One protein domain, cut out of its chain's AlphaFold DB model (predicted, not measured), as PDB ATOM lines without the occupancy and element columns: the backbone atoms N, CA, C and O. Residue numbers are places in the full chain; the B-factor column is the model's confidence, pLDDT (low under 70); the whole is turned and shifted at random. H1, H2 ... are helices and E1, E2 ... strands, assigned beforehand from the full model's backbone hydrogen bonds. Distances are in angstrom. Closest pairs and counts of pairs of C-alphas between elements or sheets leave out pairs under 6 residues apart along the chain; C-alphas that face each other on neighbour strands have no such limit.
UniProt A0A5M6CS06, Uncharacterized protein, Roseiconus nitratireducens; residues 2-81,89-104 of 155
ATOM      1  N   SER A   2     -23.705  -0.023  -7.137       71.06
ATOM      2  CA  SER A   2     -24.723  -0.822  -7.823       71.06
ATOM      3  C   SER A   2     -25.420   0.058  -8.856       71.06
ATOM      4  O   SER A   2     -25.881   1.142  -8.504       71.06
ATOM      5  N   GLU A   3     -25.460  -0.358 -10.114       81.06
ATOM      6  CA  GLU A   3     -26.222   0.350 -11.142       81.06
ATOM      7  C   GLU A   3     -27.710   0.120 -10.882       81.06
ATOM      8  O   GLU A   3     -28.133  -0.989 -10.577       81.06
ATOM      9  N   TYR A   4     -28.512   1.177 -10.923       83.94
ATOM     10  CA  TYR A   4     -29.950   1.059 -10.730       83.94
ATOM     11  C   TYR A   4     -30.674   1.887 -11.771       83.94
ATOM     12  O   TYR A   4     -30.410   3.089 -11.881       83.94
ATOM     13  N   GLN A   5     -31.598   1.254 -12.487       84.81
ATOM     14  CA  GLN A   5     -32.493   1.917 -13.423       84.81
ATOM     15  C   GLN A   5     -33.935   1.491 -13.173       84.81
ATOM     16  O   GLN A   5     -34.237   0.310 -13.007       84.81
ATOM     17  N   TRP A   6     -34.818   2.478 -13.217       87.44
ATOM     18  CA  TRP A   6     -36.260   2.324 -13.191       87.44
ATOM     19  C   TRP A   6     -36.849   2.928 -14.456       87.44
ATOM     20  O   TRP A   6     -36.603   4.098 -14.773       87.44
ATOM     21  N   ILE A   7     -37.630   2.126 -15.171       87.75
ATOM     22  CA  ILE A   7     -38.293   2.536 -16.400       87.75
ATOM     23  C   ILE A   7     -39.768   2.234 -16.298       87.75
ATOM     24  O   ILE A   7     -40.175   1.108 -16.014       87.75
ATOM     25  N   GLU A   8     -40.564   3.249 -16.590       88.50
ATOM     26  CA  GLU A   8     -42.006   3.160 -16.522       88.50
ATOM     27  C   GLU A   8     -42.642   3.822 -17.736       88.50
ATOM     28  O   GLU A   8     -42.278   4.939 -18.104       88.50
ATOM     29  N   PHE A   9     -43.601   3.133 -18.347       88.81
ATOM     30  CA  PHE A   9     -44.499   3.703 -19.337       88.81
ATOM     31  C   PHE A   9     -45.941   3.589 -18.858       88.81
ATOM     32  O   PHE A   9     -46.329   2.592 -18.239       88.81
ATOM     33  N   ARG A  10     -46.739   4.613 -19.160       85.88
ATOM     34  CA  ARG A  10     -48.153   4.694 -18.801       85.88
ATOM     35  C   ARG A  10     -48.987   5.170 -19.973       85.88
ATOM     36  O   ARG A  10     -48.624   6.129 -20.652       85.88
ATOM     37  N   ALA A  11     -50.101   4.483 -20.184       85.12
ATOM     38  CA  ALA A  11     -51.184   4.959 -21.027       85.12
ATOM     39  C   ALA A  11     -52.225   5.605 -20.108       85.12
ATOM     40  O   ALA A  11     -52.538   5.051 -19.054       85.12
ATOM     41  N   VAL A  12     -52.689   6.799 -20.459       77.56
ATOM     42  CA  VAL A  12     -53.641   7.579 -19.655       77.56
ATOM     43  C   VAL A  12     -54.972   7.672 -20.385       77.56
ATOM     44  O   VAL A  12     -56.018   7.468 -19.775       77.56
ATOM     45  N   ASP A  13     -54.930   7.916 -21.696       74.06
ATOM     46  CA  ASP A  13     -56.136   8.200 -22.474       74.06
ATOM     47  C   ASP A  13     -56.887   6.929 -22.901       74.06
ATOM     48  O   ASP A  13     -58.117   6.920 -22.967       74.06
ATOM     49  N   ALA A  14     -56.163   5.855 -23.230       75.56
ATOM     50  CA  ALA A  14     -56.745   4.615 -23.738       75.56
ATOM     51  C   ALA A  14     -55.864   3.394 -23.423       75.56
ATOM     52  O   ALA A  14     -54.641   3.530 -23.366       75.56
ATOM     53  N   PRO A  15     -56.452   2.192 -23.265       82.62
ATOM     54  CA  PRO A  15     -55.671   0.968 -23.130       82.62
ATOM     55  C   PRO A  15     -54.929   0.647 -24.434       82.62
ATOM     56  O   PRO A  15     -55.407   0.965 -25.526       82.62
ATOM     57  N   LEU A  16     -53.790  -0.038 -24.320       86.12
ATOM     58  CA  LEU A  16     -53.064  -0.550 -25.481       86.12
ATOM     59  C   LEU A  16     -53.892  -1.592 -26.252       86.12
ATOM     60  O   LEU A  16     -54.569  -2.441 -25.659       86.12
ATOM     61  N   ASP A  17     -53.782  -1.522 -27.579       87.31
ATOM     62  CA  ASP A  17     -54.266  -2.545 -28.509       87.31
ATOM     63  C   ASP A  17     -53.446  -3.836 -28.369       87.31
ATOM     64  O   ASP A  17     -52.283  -3.794 -27.958       87.31
ATOM     65  N   ASP A  18     -54.020  -4.979 -28.739       88.81
ATOM     66  CA  ASP A  18     -53.381  -6.290 -28.568       88.81
ATOM     67  C   ASP A  18     -52.073  -6.379 -29.383       88.81
ATOM     68  O   ASP A  18     -51.045  -6.811 -28.869       88.81
ATOM     69  N   ALA A  19     -52.048  -5.825 -30.602       88.31
ATOM     70  CA  ALA A  19     -50.830  -5.747 -31.417       88.31
ATOM     71  C   ALA A  19     -49.749  -4.830 -30.806       88.31
ATOM     72  O   ALA A  19     -48.548  -5.050 -30.987       88.31
ATOM     73  N   ALA A  20     -50.159  -3.775 -30.092       87.31
ATOM     74  CA  ALA A  20     -49.229  -2.905 -29.380       87.31
ATOM     75  C   ALA A  20     -48.682  -3.605 -28.134       87.31
ATOM     76  O   ALA A  20     -47.494  -3.474 -27.848       87.31
ATOM     77  N   LEU A  21     -49.523  -4.366 -27.429       90.12
ATOM     78  CA  LEU A  21     -49.144  -5.155 -26.262       90.12
ATOM     79  C   LEU A  21     -48.109  -6.228 -26.626       90.12
ATOM     80  O   LEU A  21     -47.073  -6.309 -25.967       90.12
ATOM     81  N   ASP A  22     -48.331  -6.971 -27.714       90.12
ATOM     82  CA  ASP A  22     -47.390  -7.982 -28.217       90.12
ATOM     83  C   ASP A  22     -46.017  -7.371 -28.526       90.12
ATOM     84  O   ASP A  22     -44.984  -7.890 -28.102       90.12
ATOM     85  N   PHE A  23     -45.989  -6.194 -29.160       89.69
ATOM     86  CA  PHE A  23     -44.739  -5.471 -29.397       89.69
ATOM     87  C   PHE A  23     -44.011  -5.105 -28.096       89.69
ATOM     88  O   PHE A  23     -42.783  -5.171 -28.041       89.69
ATOM     89  N   MET A  24     -44.734  -4.735 -27.031       88.94
ATOM     90  CA  MET A  24     -44.104  -4.442 -25.736       88.94
ATOM     91  C   MET A  24     -43.483  -5.692 -25.112       88.94
ATOM     92  O   MET A  24     -42.405  -5.597 -24.519       88.94
ATOM     93  N   HIS A  25     -44.118  -6.856 -25.278       88.31
ATOM     94  CA  HIS A  25     -43.568  -8.136 -24.827       88.31
ATOM     95  C   HIS A  25     -42.258  -8.497 -25.541       88.31
ATOM     96  O   HIS A  25     -41.362  -9.066 -24.913       88.31
ATOM     97  N   GLU A  26     -42.091  -8.104 -26.806       88.00
ATOM     98  CA  GLU A  26     -40.831  -8.279 -27.541       88.00
ATOM     99  C   GLU A  26     -39.701  -7.374 -27.021       88.00
ATOM    100  O   GLU A  26     -38.531  -7.751 -27.083       88.00
ATOM    101  N   GLN A  27     -40.024  -6.189 -26.482       85.44
ATOM    102  CA  GLN A  27     -39.009  -5.235 -26.008       85.44
ATOM    103  C   GLN A  27     -38.325  -5.683 -24.716       85.44
ATOM    104  O   GLN A  27     -37.133  -5.431 -24.515       85.44
ATOM    105  N   SER A  28     -39.071  -6.302 -23.800       81.62
ATOM    106  CA  SER A  28     -38.508  -6.787 -22.545       81.62
ATOM    107  C   SER A  28     -39.299  -7.956 -21.991       81.62
ATOM    108  O   SER A  28     -40.436  -7.813 -21.553       81.62
ATOM    109  N   THR A  29     -38.628  -9.096 -21.879       78.88
ATOM    110  CA  THR A  29     -39.168 -10.287 -21.215       78.88
ATOM    111  C   THR A  29     -39.202 -10.164 -19.690       78.88
ATOM    112  O   THR A  29     -39.849 -10.967 -19.027       78.88
ATOM    113  N   ARG A  30     -38.491  -9.181 -19.118       81.69
ATOM    114  CA  ARG A  30     -38.400  -8.954 -17.663       81.69
ATOM    115  C   ARG A  30     -39.354  -7.881 -17.153       81.69
ATOM    116  O   ARG A  30     -39.479  -7.715 -15.943       81.69
ATOM    117  N   ALA A  31     -39.976  -7.129 -18.055       86.25
ATOM    118  CA  ALA A  31     -40.896  -6.077 -17.667       86.25
ATOM    119  C   ALA A  31     -42.217  -6.669 -17.162       86.25
ATOM    120  O   ALA A  31     -42.696  -7.688 -17.657       86.25
ATOM    121  N   GLN A  32     -42.827  -5.989 -16.197       86.44
ATOM    122  CA  GLN A  32     -44.234  -6.179 -15.874       86.44
ATOM    123  C   GLN A  32     -45.043  -5.363 -16.879       86.44
ATOM    124  O   GLN A  32     -44.940  -4.134 -16.899       86.44
ATOM    125  N   ILE A  33     -45.796  -6.051 -17.731       89.25
ATOM    126  CA  ILE A  33     -46.508  -5.457 -18.862       89.25
ATOM    127  C   ILE A  33     -48.003  -5.670 -18.663       89.25
ATOM    128  O   ILE A  33     -48.460  -6.797 -18.519       89.25
ATOM    129  N   ASP A  34     -48.740  -4.568 -18.701       85.19
ATOM    130  CA  ASP A  34     -50.192  -4.490 -18.731       85.19
ATOM    131  C   ASP A  34     -50.626  -3.524 -19.840       85.19
ATOM    132  O   ASP A  34     -49.868  -2.657 -20.286       85.19
ATOM    133  N   ARG A  35     -51.912  -3.572 -20.204       86.44
ATOM    134  CA  ARG A  35     -52.511  -2.638 -21.178       86.44
ATOM    135  C   ARG A  35     -52.384  -1.160 -20.791       86.44
ATOM    136  O   ARG A  35     -52.528  -0.301 -21.651       86.44
ATOM    137  N   TRP A  36     -52.142  -0.865 -19.514       81.94
ATOM    138  CA  TRP A  36     -52.053   0.496 -18.971       81.94
ATOM    139  C   TRP A  36     -50.660   0.864 -18.467       81.94
ATOM    140  O   TRP A  36     -50.351   2.047 -18.312       81.94
ATOM    141  N   LYS A  37     -49.821  -0.134 -18.167       84.12
ATOM    142  CA  LYS A  37     -48.511   0.080 -17.557       84.12
ATOM    143  C   LYS A  37     -47.463  -0.859 -18.109       84.12
ATOM    144  O   LYS A  37     -47.724  -2.028 -18.341       84.12
ATOM    145  N   PHE A  38     -46.258  -0.344 -18.249       89.25
ATOM    146  CA  PHE A  38     -45.065  -1.139 -18.469       89.25
ATOM    147  C   PHE A  38     -44.044  -0.690 -17.447       89.25
ATOM    148  O   PHE A  38     -43.722   0.496 -17.382       89.25
ATOM    149  N   THR A  39     -43.535  -1.617 -16.651       88.56
ATOM    150  CA  THR A  39     -42.579  -1.308 -15.592       88.56
ATOM    151  C   THR A  39     -41.408  -2.263 -15.671       88.56
ATOM    152  O   THR A  39     -41.590  -3.472 -15.792       88.56
ATOM    153  N   ASN A  40     -40.199  -1.719 -15.609       87.75
ATOM    154  CA  ASN A  40     -38.983  -2.497 -15.722       87.75
ATOM    155  C   ASN A  40     -37.909  -1.950 -14.783       87.75
ATOM    156  O   ASN A  40     -37.578  -0.763 -14.816       87.75
ATOM    157  N   GLU A  41     -37.377  -2.838 -13.953       85.50
ATOM    158  CA  GLU A  41     -36.378  -2.535 -12.938       85.50
ATOM    159  C   GLU A  41     -35.091  -3.291 -13.269       85.50
ATOM    160  O   GLU A  41     -35.084  -4.518 -13.397       85.50
ATOM    161  N   TYR A  42     -33.995  -2.552 -13.417       82.94
ATOM    162  CA  TYR A  42     -32.682  -3.114 -13.703       82.94
ATOM    163  C   TYR A  42     -31.714  -2.804 -12.568       82.94
ATOM    164  O   TYR A  42     -31.527  -1.651 -12.180       82.94
ATOM    165  N   HIS A  43     -31.042  -3.850 -12.096       74.75
ATOM    166  CA  HIS A  43     -29.936  -3.745 -11.143       74.75
ATOM    167  C   HIS A  43     -28.557  -3.866 -11.813       74.75
ATOM    168  O   HIS A  43     -27.545  -3.625 -11.164       74.75
ATOM    169  N   PHE A  44     -28.512  -4.251 -13.097       70.69
ATOM    170  CA  PHE A  44     -27.302  -4.345 -13.922       70.69
ATOM    171  C   PHE A  44     -27.686  -4.236 -15.408       70.69
ATOM    172  O   PHE A  44     -28.562  -4.974 -15.869       70.69
ATOM    173  N   GLY A  45     -27.011  -3.364 -16.161       72.00
ATOM    174  CA  GLY A  45     -27.210  -3.212 -17.608       72.00
ATOM    175  C   GLY A  45     -28.161  -2.084 -18.002       72.00
ATOM    176  O   GLY A  45     -28.801  -1.479 -17.158       72.00
ATOM    177  N   GLU A  46     -28.220  -1.785 -19.297       71.81
ATOM    178  CA  GLU A  46     -28.952  -0.651 -19.868       71.81
ATOM    179  C   GLU A  46     -30.213  -1.108 -20.606       71.81
ATOM    180  O   GLU A  46     -30.240  -2.170 -21.242       71.81
ATOM    181  N   PHE A  47     -31.260  -0.293 -20.547       74.81
ATOM    182  CA  PHE A  47     -32.460  -0.505 -21.342       74.81
ATOM    183  C   PHE A  47     -32.198  -0.337 -22.838       74.81
ATOM    184  O   PHE A  47     -31.745   0.710 -23.294       74.81
ATOM    185  N   ARG A  48     -32.531  -1.376 -23.609       75.06
ATOM    186  CA  ARG A  48     -32.327  -1.434 -25.066       75.06
ATOM    187  C   ARG A  48     -33.591  -1.197 -25.892       75.06
ATOM    188  O   ARG A  48     -33.520  -1.275 -27.113       75.06
ATOM    189  N   GLY A  49     -34.735  -0.958 -25.254       77.25
ATOM    190  CA  GLY A  49     -35.985  -0.723 -25.973       77.25
ATOM    191  C   GLY A  49     -36.021   0.661 -26.622       77.25
ATOM    192  O   GLY A  49     -35.430   1.622 -26.119       77.25
ATOM    193  N   ASP A  50     -36.749   0.782 -27.731       82.62
ATOM    194  CA  ASP A  50     -36.986   2.081 -28.362       82.62
ATOM    195  C   ASP A  50     -38.139   2.807 -27.658       82.62
ATOM    196  O   ASP A  50     -39.316   2.653 -27.994       82.62
ATOM    197  N   ALA A  51     -37.792   3.631 -26.666       83.50
ATOM    198  CA  ALA A  51     -38.767   4.405 -25.906       83.50
ATOM    199  C   ALA A  51     -39.622   5.334 -26.789       83.50
ATOM    200  O   ALA A  51     -40.777   5.587 -26.455       83.50
ATOM    201  N   ASN A  52     -39.107   5.833 -27.920       83.12
ATOM    202  CA  ASN A  52     -39.893   6.700 -28.800       83.12
ATOM    203  C   ASN A  52     -40.947   5.902 -29.565       83.12
ATOM    204  O   ASN A  52     -42.079   6.363 -29.706       83.12
ATOM    205  N   GLU A  53     -40.589   4.714 -30.047       83.00
ATOM    206  CA  GLU A  53     -41.523   3.833 -30.746       83.00
ATOM    207  C   GLU A  53     -42.593   3.284 -29.794       83.00
ATOM    208  O   GLU A  53     -43.777   3.279 -30.131       83.00
ATOM    209  N   MET A  54     -42.214   2.942 -28.559       85.38
ATOM    210  CA  MET A  54     -43.170   2.540 -27.522       85.38
ATOM    211  C   MET A  54     -44.193   3.651 -27.218       85.38
ATOM    212  O   MET A  54     -45.390   3.386 -27.095       85.38
ATOM    213  N   MET A  55     -43.749   4.910 -27.177       84.75
ATOM    214  CA  MET A  55     -44.625   6.078 -27.000       84.75
ATOM    215  C   MET A  55     -45.500   6.366 -28.229       84.75
ATOM    216  O   MET A  55     -46.624   6.844 -28.099       84.75
ATOM    217  N   ARG A  56     -45.025   6.070 -29.444       83.69
ATOM    218  CA  ARG A  56     -45.832   6.219 -30.669       83.69
ATOM    219  C   ARG A  56     -46.947   5.185 -30.770       83.69
ATOM    220  O   ARG A  56     -47.991   5.489 -31.339       83.69
ATOM    221  N   ARG A  57     -46.721   3.984 -30.235       83.62
ATOM    222  CA  ARG A  57     -47.655   2.853 -30.323       83.62
ATOM    223  C   ARG A  57     -48.778   2.874 -29.293       83.62
ATOM    224  O   ARG A  57     -49.746   2.144 -29.474       83.62
ATOM    225  N   GLY A  58     -48.692   3.708 -28.258       80.50
ATOM    226  CA  GLY A  58     -49.825   3.891 -27.349       80.50
ATOM    227  C   GLY A  58     -49.512   4.492 -25.985       80.50
ATOM    228  O   GLY A  58     -50.442   4.922 -25.315       80.50
ATOM    229  N   TYR A  59     -48.247   4.552 -25.559       83.25
ATOM    230  CA  TYR A  59     -47.933   5.152 -24.262       83.25
ATOM    231  C   TYR A  59     -47.937   6.683 -24.307       83.25
ATOM    232  O   TYR A  59     -47.366   7.313 -25.199       83.25
ATOM    233  N   ASP A  60     -48.553   7.281 -23.292       81.19
ATOM    234  CA  ASP A  60     -48.681   8.728 -23.154       81.19
ATOM    235  C   ASP A  60     -47.563   9.322 -22.307       81.19
ATOM    236  O   ASP A  60     -47.158  10.461 -22.532       81.19
ATOM    237  N   VAL A  61     -47.022   8.555 -21.360       85.12
ATOM    238  CA  VAL A  61     -45.947   8.997 -20.471       85.12
ATOM    239  C   VAL A  61     -44.873   7.923 -20.377       85.12
ATOM    240  O   VAL A  61     -45.180   6.748 -20.201       85.12
ATOM    241  N   HIS A  62     -43.614   8.346 -20.440       85.69
ATOM    242  CA  HIS A  62     -42.438   7.534 -20.163       85.69
ATOM    243  C   HIS A  62     -41.542   8.243 -19.151       85.69
ATOM    244  O   HIS A  62     -41.220   9.422 -19.316       85.69
ATOM    245  N   VAL A  63     -41.103   7.507 -18.136       86.12
ATOM    246  CA  VAL A  63     -40.134   7.947 -17.136       86.12
ATOM    247  C   VAL A  63     -38.960   6.980 -17.153       86.12
ATOM    248  O   VAL A  63     -39.137   5.770 -17.038       86.12
ATOM    249  N   HIS A  64     -37.755   7.528 -17.262       85.75
ATOM    250  CA  HIS A  64     -36.508   6.796 -17.107       85.75
ATOM    251  C   HIS A  64     -35.671   7.469 -16.027       85.75
ATOM    252  O   HIS A  64     -35.212   8.609 -16.166       85.75
ATOM    253  N   TYR A  65     -35.481   6.734 -14.942       85.31
ATOM    254  CA  TYR A  65     -34.647   7.116 -13.824       85.31
ATOM    255  C   TYR A  65     -33.459   6.166 -13.720       85.31
ATOM    256  O   TYR A  65     -33.640   4.955 -13.708       85.31
ATOM    257  N   ALA A  66     -32.257   6.713 -13.584       84.44
ATOM    258  CA  ALA A  66     -31.070   5.954 -13.238       84.44
ATOM    259  C   ALA A  66     -30.248   6.674 -12.171       84.44
ATOM    260  O   ALA A  66     -30.058   7.896 -12.222       84.44
ATOM    261  N   ASN A  67     -29.708   5.912 -11.223       80.62
ATOM    262  CA  ASN A  67     -28.940   6.464 -10.106       80.62
ATOM    263  C   ASN A  67     -27.627   7.143 -10.537       80.62
ATOM    264  O   ASN A  67     -27.152   8.041  -9.848       80.62
ATOM    265  N   TYR A  68     -27.083   6.781 -11.699       80.12
ATOM    266  CA  TYR A  68     -25.886   7.384 -12.288       80.12
ATOM    267  C   TYR A  68     -26.180   8.626 -13.158       80.12
ATOM    268  O   TYR A  68     -25.322   9.071 -13.917       80.12
ATOM    269  N   GLY A  69     -27.370   9.229 -13.028       76.62
ATOM    270  CA  GLY A  69     -27.645  10.581 -13.533       76.62
ATOM    271  C   GLY A  69     -28.631  10.680 -14.696       76.62
ATOM    272  O   GLY A  69     -28.812  11.775 -15.235       76.62
ATOM    273  N   VAL A  70     -29.303   9.586 -15.069       77.06
ATOM    274  CA  VAL A  70     -30.382   9.639 -16.066       77.06
ATOM    275  C   VAL A  70     -31.684  10.025 -15.378       77.06
ATOM    276  O   VAL A  70     -32.139   9.367 -14.446       77.06
ATOM    277  N   ARG A  71     -32.278  11.125 -15.830       82.06
ATOM    278  CA  ARG A  71     -33.606  11.583 -15.416       82.06
ATOM    279  C   ARG A  71     -34.294  12.119 -16.657       82.06
ATOM    280  O   ARG A  71     -34.107  13.278 -17.023       82.06
ATOM    281  N   ARG A  72     -35.008  11.241 -17.350       81.06
ATOM    282  CA  ARG A  72     -35.699  11.556 -18.597       81.06
ATOM    283  C   ARG A  72     -37.184  11.328 -18.409       81.06
ATOM    284  O   ARG A  72     -37.598  10.304 -17.873       81.06
ATOM    285  N   MET A  73     -37.968  12.283 -18.889       81.69
ATOM    286  CA  MET A  73     -39.410  12.151 -18.981       81.69
ATOM    287  C   MET A  73     -39.845  12.525 -20.393       81.69
ATOM    288  O   MET A  73     -39.421  13.541 -20.946       81.69
ATOM    289  N   ILE A  74     -40.683  11.687 -20.981       81.94
ATOM    290  CA  ILE A  74     -41.290  11.925 -22.283       81.94
ATOM    291  C   ILE A  74     -42.796  11.886 -22.075       81.94
ATOM    292  O   ILE A  74     -43.310  10.969 -21.443       81.94
ATOM    293  N   ALA A  75     -43.493  12.884 -22.607       78.69
ATOM    294  CA  ALA A  75     -44.947  12.908 -22.624       78.69
ATOM    295  C   ALA A  75     -45.429  13.082 -24.067       78.69
ATOM    296  O   ALA A  75     -44.994  13.989 -24.788       78.69
ATOM    297  N   SER A  76     -46.320  12.193 -24.495       67.00
ATOM    298  CA  SER A  76     -46.962  12.199 -25.802       67.00
ATOM    299  C   SER A  76     -48.122  13.187 -25.770       67.00
ATOM    300  O   SER A  76     -49.288  12.817 -25.688       67.00
ATOM    301  N   GLY A  77     -47.800  14.478 -25.790       55.28
ATOM    302  CA  GLY A  77     -48.815  15.516 -25.890       55.28
ATOM    303  C   GLY A  77     -49.425  15.520 -27.286       55.28
ATOM    304  O   GLY A  77     -48.750  15.887 -28.249       55.28
ATOM    305  N   SER A  78     -50.721  15.216 -27.384       41.72
ATOM    306  CA  SER A  78     -51.555  15.896 -28.374       41.72
ATOM    307  C   SER A  78     -51.262  17.397 -28.268       41.72
ATOM    308  O   SER A  78     -50.976  17.929 -27.188       41.72
ATOM    309  N   THR A  79     -51.218  18.089 -29.402       34.53
ATOM    310  CA  THR A  79     -51.211  19.549 -29.430       34.53
ATOM    311  C   THR A  79     -52.217  20.036 -28.394       34.53
ATOM    312  O   THR A  79     -53.390  19.688 -28.476       34.53
ATOM    313  N   TRP A  80     -51.746  20.777 -27.389       31.75
ATOM    314  CA  TRP A  80     -52.592  21.444 -26.403       31.75
ATOM    315  C   TRP A  80     -53.433  22.494 -27.150       31.75
ATOM    316  O   TRP A  80     -53.093  23.675 -27.200       31.75
ATOM    317  N   ASP A  81     -54.490  22.046 -27.821       35.91
ATOM    318  CA  ASP A  81     -55.574  22.879 -28.306       35.91
ATOM    319  C   ASP A  81     -56.511  23.093 -27.116       35.91
ATOM    320  O   ASP A  81     -57.107  22.157 -26.585       35.91
ATOM    321  N   ARG A  89     -56.248  11.179 -32.948       47.09
ATOM    322  CA  ARG A  89     -54.901  11.754 -33.113       47.09
ATOM    323  C   ARG A  89     -54.480  11.792 -34.591       47.09
ATOM    324  O   ARG A  89     -54.472  10.741 -35.231       47.09
ATOM    325  N   PRO A  90     -54.030  12.940 -35.123       35.03
ATOM    326  CA  PRO A  90     -53.037  12.930 -36.185       35.03
ATOM    327  C   PRO A  90     -51.686  12.500 -35.589       35.03
ATOM    328  O   PRO A  90     -51.315  12.918 -34.490       35.03
ATOM    329  N   ALA A  91     -50.959  11.639 -36.296       41.91
ATOM    330  CA  ALA A  91     -49.614  11.232 -35.915       41.91
ATOM    331  C   ALA A  91     -48.693  12.462 -35.880       41.91
ATOM    332  O   ALA A  91     -48.422  13.054 -36.921       41.91
ATOM    333  N   GLY A  92     -48.207  12.870 -34.705       40.16
ATOM    334  CA  GLY A  92     -47.201  13.928 -34.668       40.16
ATOM    335  C   GLY A  92     -46.947  14.549 -33.304       40.16
ATOM    336  O   GLY A  92     -47.722  15.379 -32.846       40.16
ATOM    337  N   GLY A  93     -45.789  14.218 -32.727       40.59
ATOM    338  CA  GLY A  93     -45.124  15.035 -31.710       40.59
ATOM    339  C   GLY A  93     -44.820  14.301 -30.408       40.59
ATOM    340  O   GLY A  93     -45.588  14.375 -29.459       40.59
ATOM    341  N   VAL A  94     -43.657  13.652 -30.329       42.53
ATOM    342  CA  VAL A  94     -43.089  13.204 -29.048       42.53
ATOM    343  C   VAL A  94     -42.296  14.375 -28.466       42.53
ATOM    344  O   VAL A  94     -41.334  14.831 -29.086       42.53
ATOM    345  N   LYS A  95     -42.696  14.900 -27.301       44.78
ATOM    346  CA  LYS A  95     -41.920  15.930 -26.596       44.78
ATOM    347  C   LYS A  95     -40.957  15.256 -25.628       44.78
ATOM    348  O   LYS A  95     -41.378  14.633 -24.658       44.78
ATOM    349  N   ILE A  96     -39.664  15.401 -25.902       40.69
ATOM    350  CA  ILE A  96     -38.584  14.863 -25.073       40.69
ATOM    351  C   ILE A  96     -38.120  15.970 -24.130       40.69
ATOM    352  O   ILE A  96     -37.610  16.998 -24.582       40.69
ATOM    353  N   ALA A  97     -38.299  15.776 -22.824       43.59
ATOM    354  CA  ALA A  97     -37.708  16.641 -21.817       43.59
ATOM    355  C   ALA A  97     -36.470  15.953 -21.224       43.59
ATOM    356  O   ALA A  97     -36.572  15.046 -20.401       43.59
ATOM    357  N   ASP A  98     -35.292  16.407 -21.656       39.28
ATOM    358  CA  ASP A  98     -33.999  16.015 -21.085       39.28
ATOM    359  C   ASP A  98     -33.496  17.083 -20.091       39.28
ATOM    360  O   ASP A  98     -34.125  18.132 -19.926       39.28
ATOM    361  N   ASN A  99     -32.353  16.819 -19.437       39.84
ATOM    362  CA  ASN A  99     -31.707  17.526 -18.304       39.84
ATOM    363  C   ASN A  99     -31.689  19.083 -18.297       39.84
ATOM    364  O   ASN A  99     -31.268  19.691 -17.313       39.84
ATOM    365  N   LYS A 100     -32.172  19.764 -19.343       36.91
ATOM    366  CA  LYS A 100     -32.508  21.197 -19.351       36.91
ATOM    367  C   LYS A 100     -33.762  21.553 -18.535       36.91
ATOM    368  O   LYS A 100     -33.878  22.712 -18.133       36.91
ATOM    369  N   MET A 101     -34.654  20.606 -18.220       32.16
ATOM    370  CA  MET A 101     -35.837  20.902 -17.392       32.16
ATOM    371  C   MET A 101     -35.484  21.237 -15.931       32.16
ATOM    372  O   MET A 101     -36.209  22.002 -15.309       32.16
ATOM    373  N   ASN A 102     -34.322  20.819 -15.411       37.66
ATOM    374  CA  ASN A 102     -33.875  21.235 -14.070       37.66
ATOM    375  C   ASN A 102     -33.641  22.754 -13.973       37.66
ATOM    376  O   ASN A 102     -33.869  23.342 -12.922       37.66
ATOM    377  N   ARG A 103     -33.256  23.421 -15.074       29.33
ATOM    378  CA  ARG A 103     -33.128  24.888 -15.120       29.33
ATOM    379  C   ARG A 103     -34.470  25.576 -15.389       29.33
ATOM    380  O   ARG A 103     -34.630  26.721 -14.994       29.33
ATOM    381  N   TRP A 104     -35.432  24.898 -16.018       30.28
ATOM    382  CA  TRP A 104     -36.776  25.435 -16.270       30.28
ATOM    383  C   TRP A 104     -37.691  25.316 -15.041       30.28
ATOM    384  O   TRP A 104     -38.355  26.286 -14.701       30.28
TER     385      TRP A 104
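This is residues 2 to 81 and 89 to 104 of the 155 residues of an uncharacterized protein of Roseiconus nitratireducens (UniProt A0A5M6CS06). One flat, twisted sheet of five antiparallel strands makes a wall, with the short helix H2 over one face and no named helix over the other. The longer helix H1 runs the opposite way to H2 at a shallow tilt of 13 degrees, set off toward the sheet's E2 edge, and the short helix H3 is beyond the opposite edge, past E5. The printed part has 96 residues with three named helices and five named strands, in the order E1, H1, E2, H2, E3, E4, E5, H3, and across the sheet the order is E2, E1, E3, E4, E5. The class is mixed, helices and strands, with under half of the residues in named elements. The whole is compact, with a radius of gyration of the C-alphas of 13.6 A, and its C-alphas span 41 by 36 by 17 A.

Begin at Ser 2 and go on to C-alpha 5 at (-32.493, 1.917, -13.423), where strand E1 starts; it covers residues 5 to 10 and is 16.8 A long from first to last C-alpha. Next look for helix H1, residues 18 to 27, which runs 14.6 A from C-alpha 18 at (-53.381, -6.290, -28.568). Strand E2 follows at residues 37 to 42, 16.6 A long, and then helix H2 at residues 51 to 57, 10.0 A long. Strand E3 is residues 61 to 66, 16.8 A, and strand E4 is residues 71 to 75, 13.5 A. Past the cut you reach strand E5, residues 95 to 97, 6.4 A, and helix H3, residues 101 to 104, 4.8 A, which ends at C-alpha 104 at (-36.776, 25.435, -16.270).

Start with the inner strands E1 and E3, antiparallel at 175 degrees, where N 8 and O 63 are 2.9 A apart, within hydrogen-bond range. On the other side of E1 find the edge strand E2, antiparallel to E1 at 175 degrees, with N 40 and O 7 within hydrogen-bond range at 2.9 A. Residues 32 to 33 pair briefly with residues 38 to 39 of E2, antiparallel. E3 and E4 form a hairpin, and N 64 and O 72 are within hydrogen-bond range at 2.8 A. E5, the other edge strand, is antiparallel to E4 at 160 degrees, with N 97 and O 73 within hydrogen-bond range at 3.1 A. Now look at H2, which is on the sheet at a height over the sheet of 8.4 A. It lies over E3 and along the strands, at 17 degrees to E3 on the local plane; their closest C-alphas, those of Met 55 and Val 61, are 7.3 A apart. H1 is not on the sheet. H1 and H2 are close but not clearly touching, their closest C-alphas those of Ala 20 and Arg 57 at 6.0 A, with a shallow tilt of 13 degrees, opposite ways. H3 is not on the sheet, but only just, with 4 pairs of C-alphas within 10 A, and it is apart from H1 and H2. In H1 and H2 every O i to N i+4 pair is within hydrogen-bond range, while H3, with 4 residues, is too short for such a pair and has its 1 pair of O i and N i+3 within range.

The two C-alphas farthest apart are those of Ser 2 and Asp 81, 44.0 A. Residues 82 to 88 are not printed, and C-alphas 81 and 89 stand 12.1 A apart across this cut, in the link from E4 to E5. Of the links that are printed whole, H2 to E3, E3 to E4 and E5 to H3 are tight, the others are short, and none is long. The mean pLDDT of the printed part is 73.3; look for values under 70 at residues 76 to 81 and 89 to 104, where the model's confidence is low.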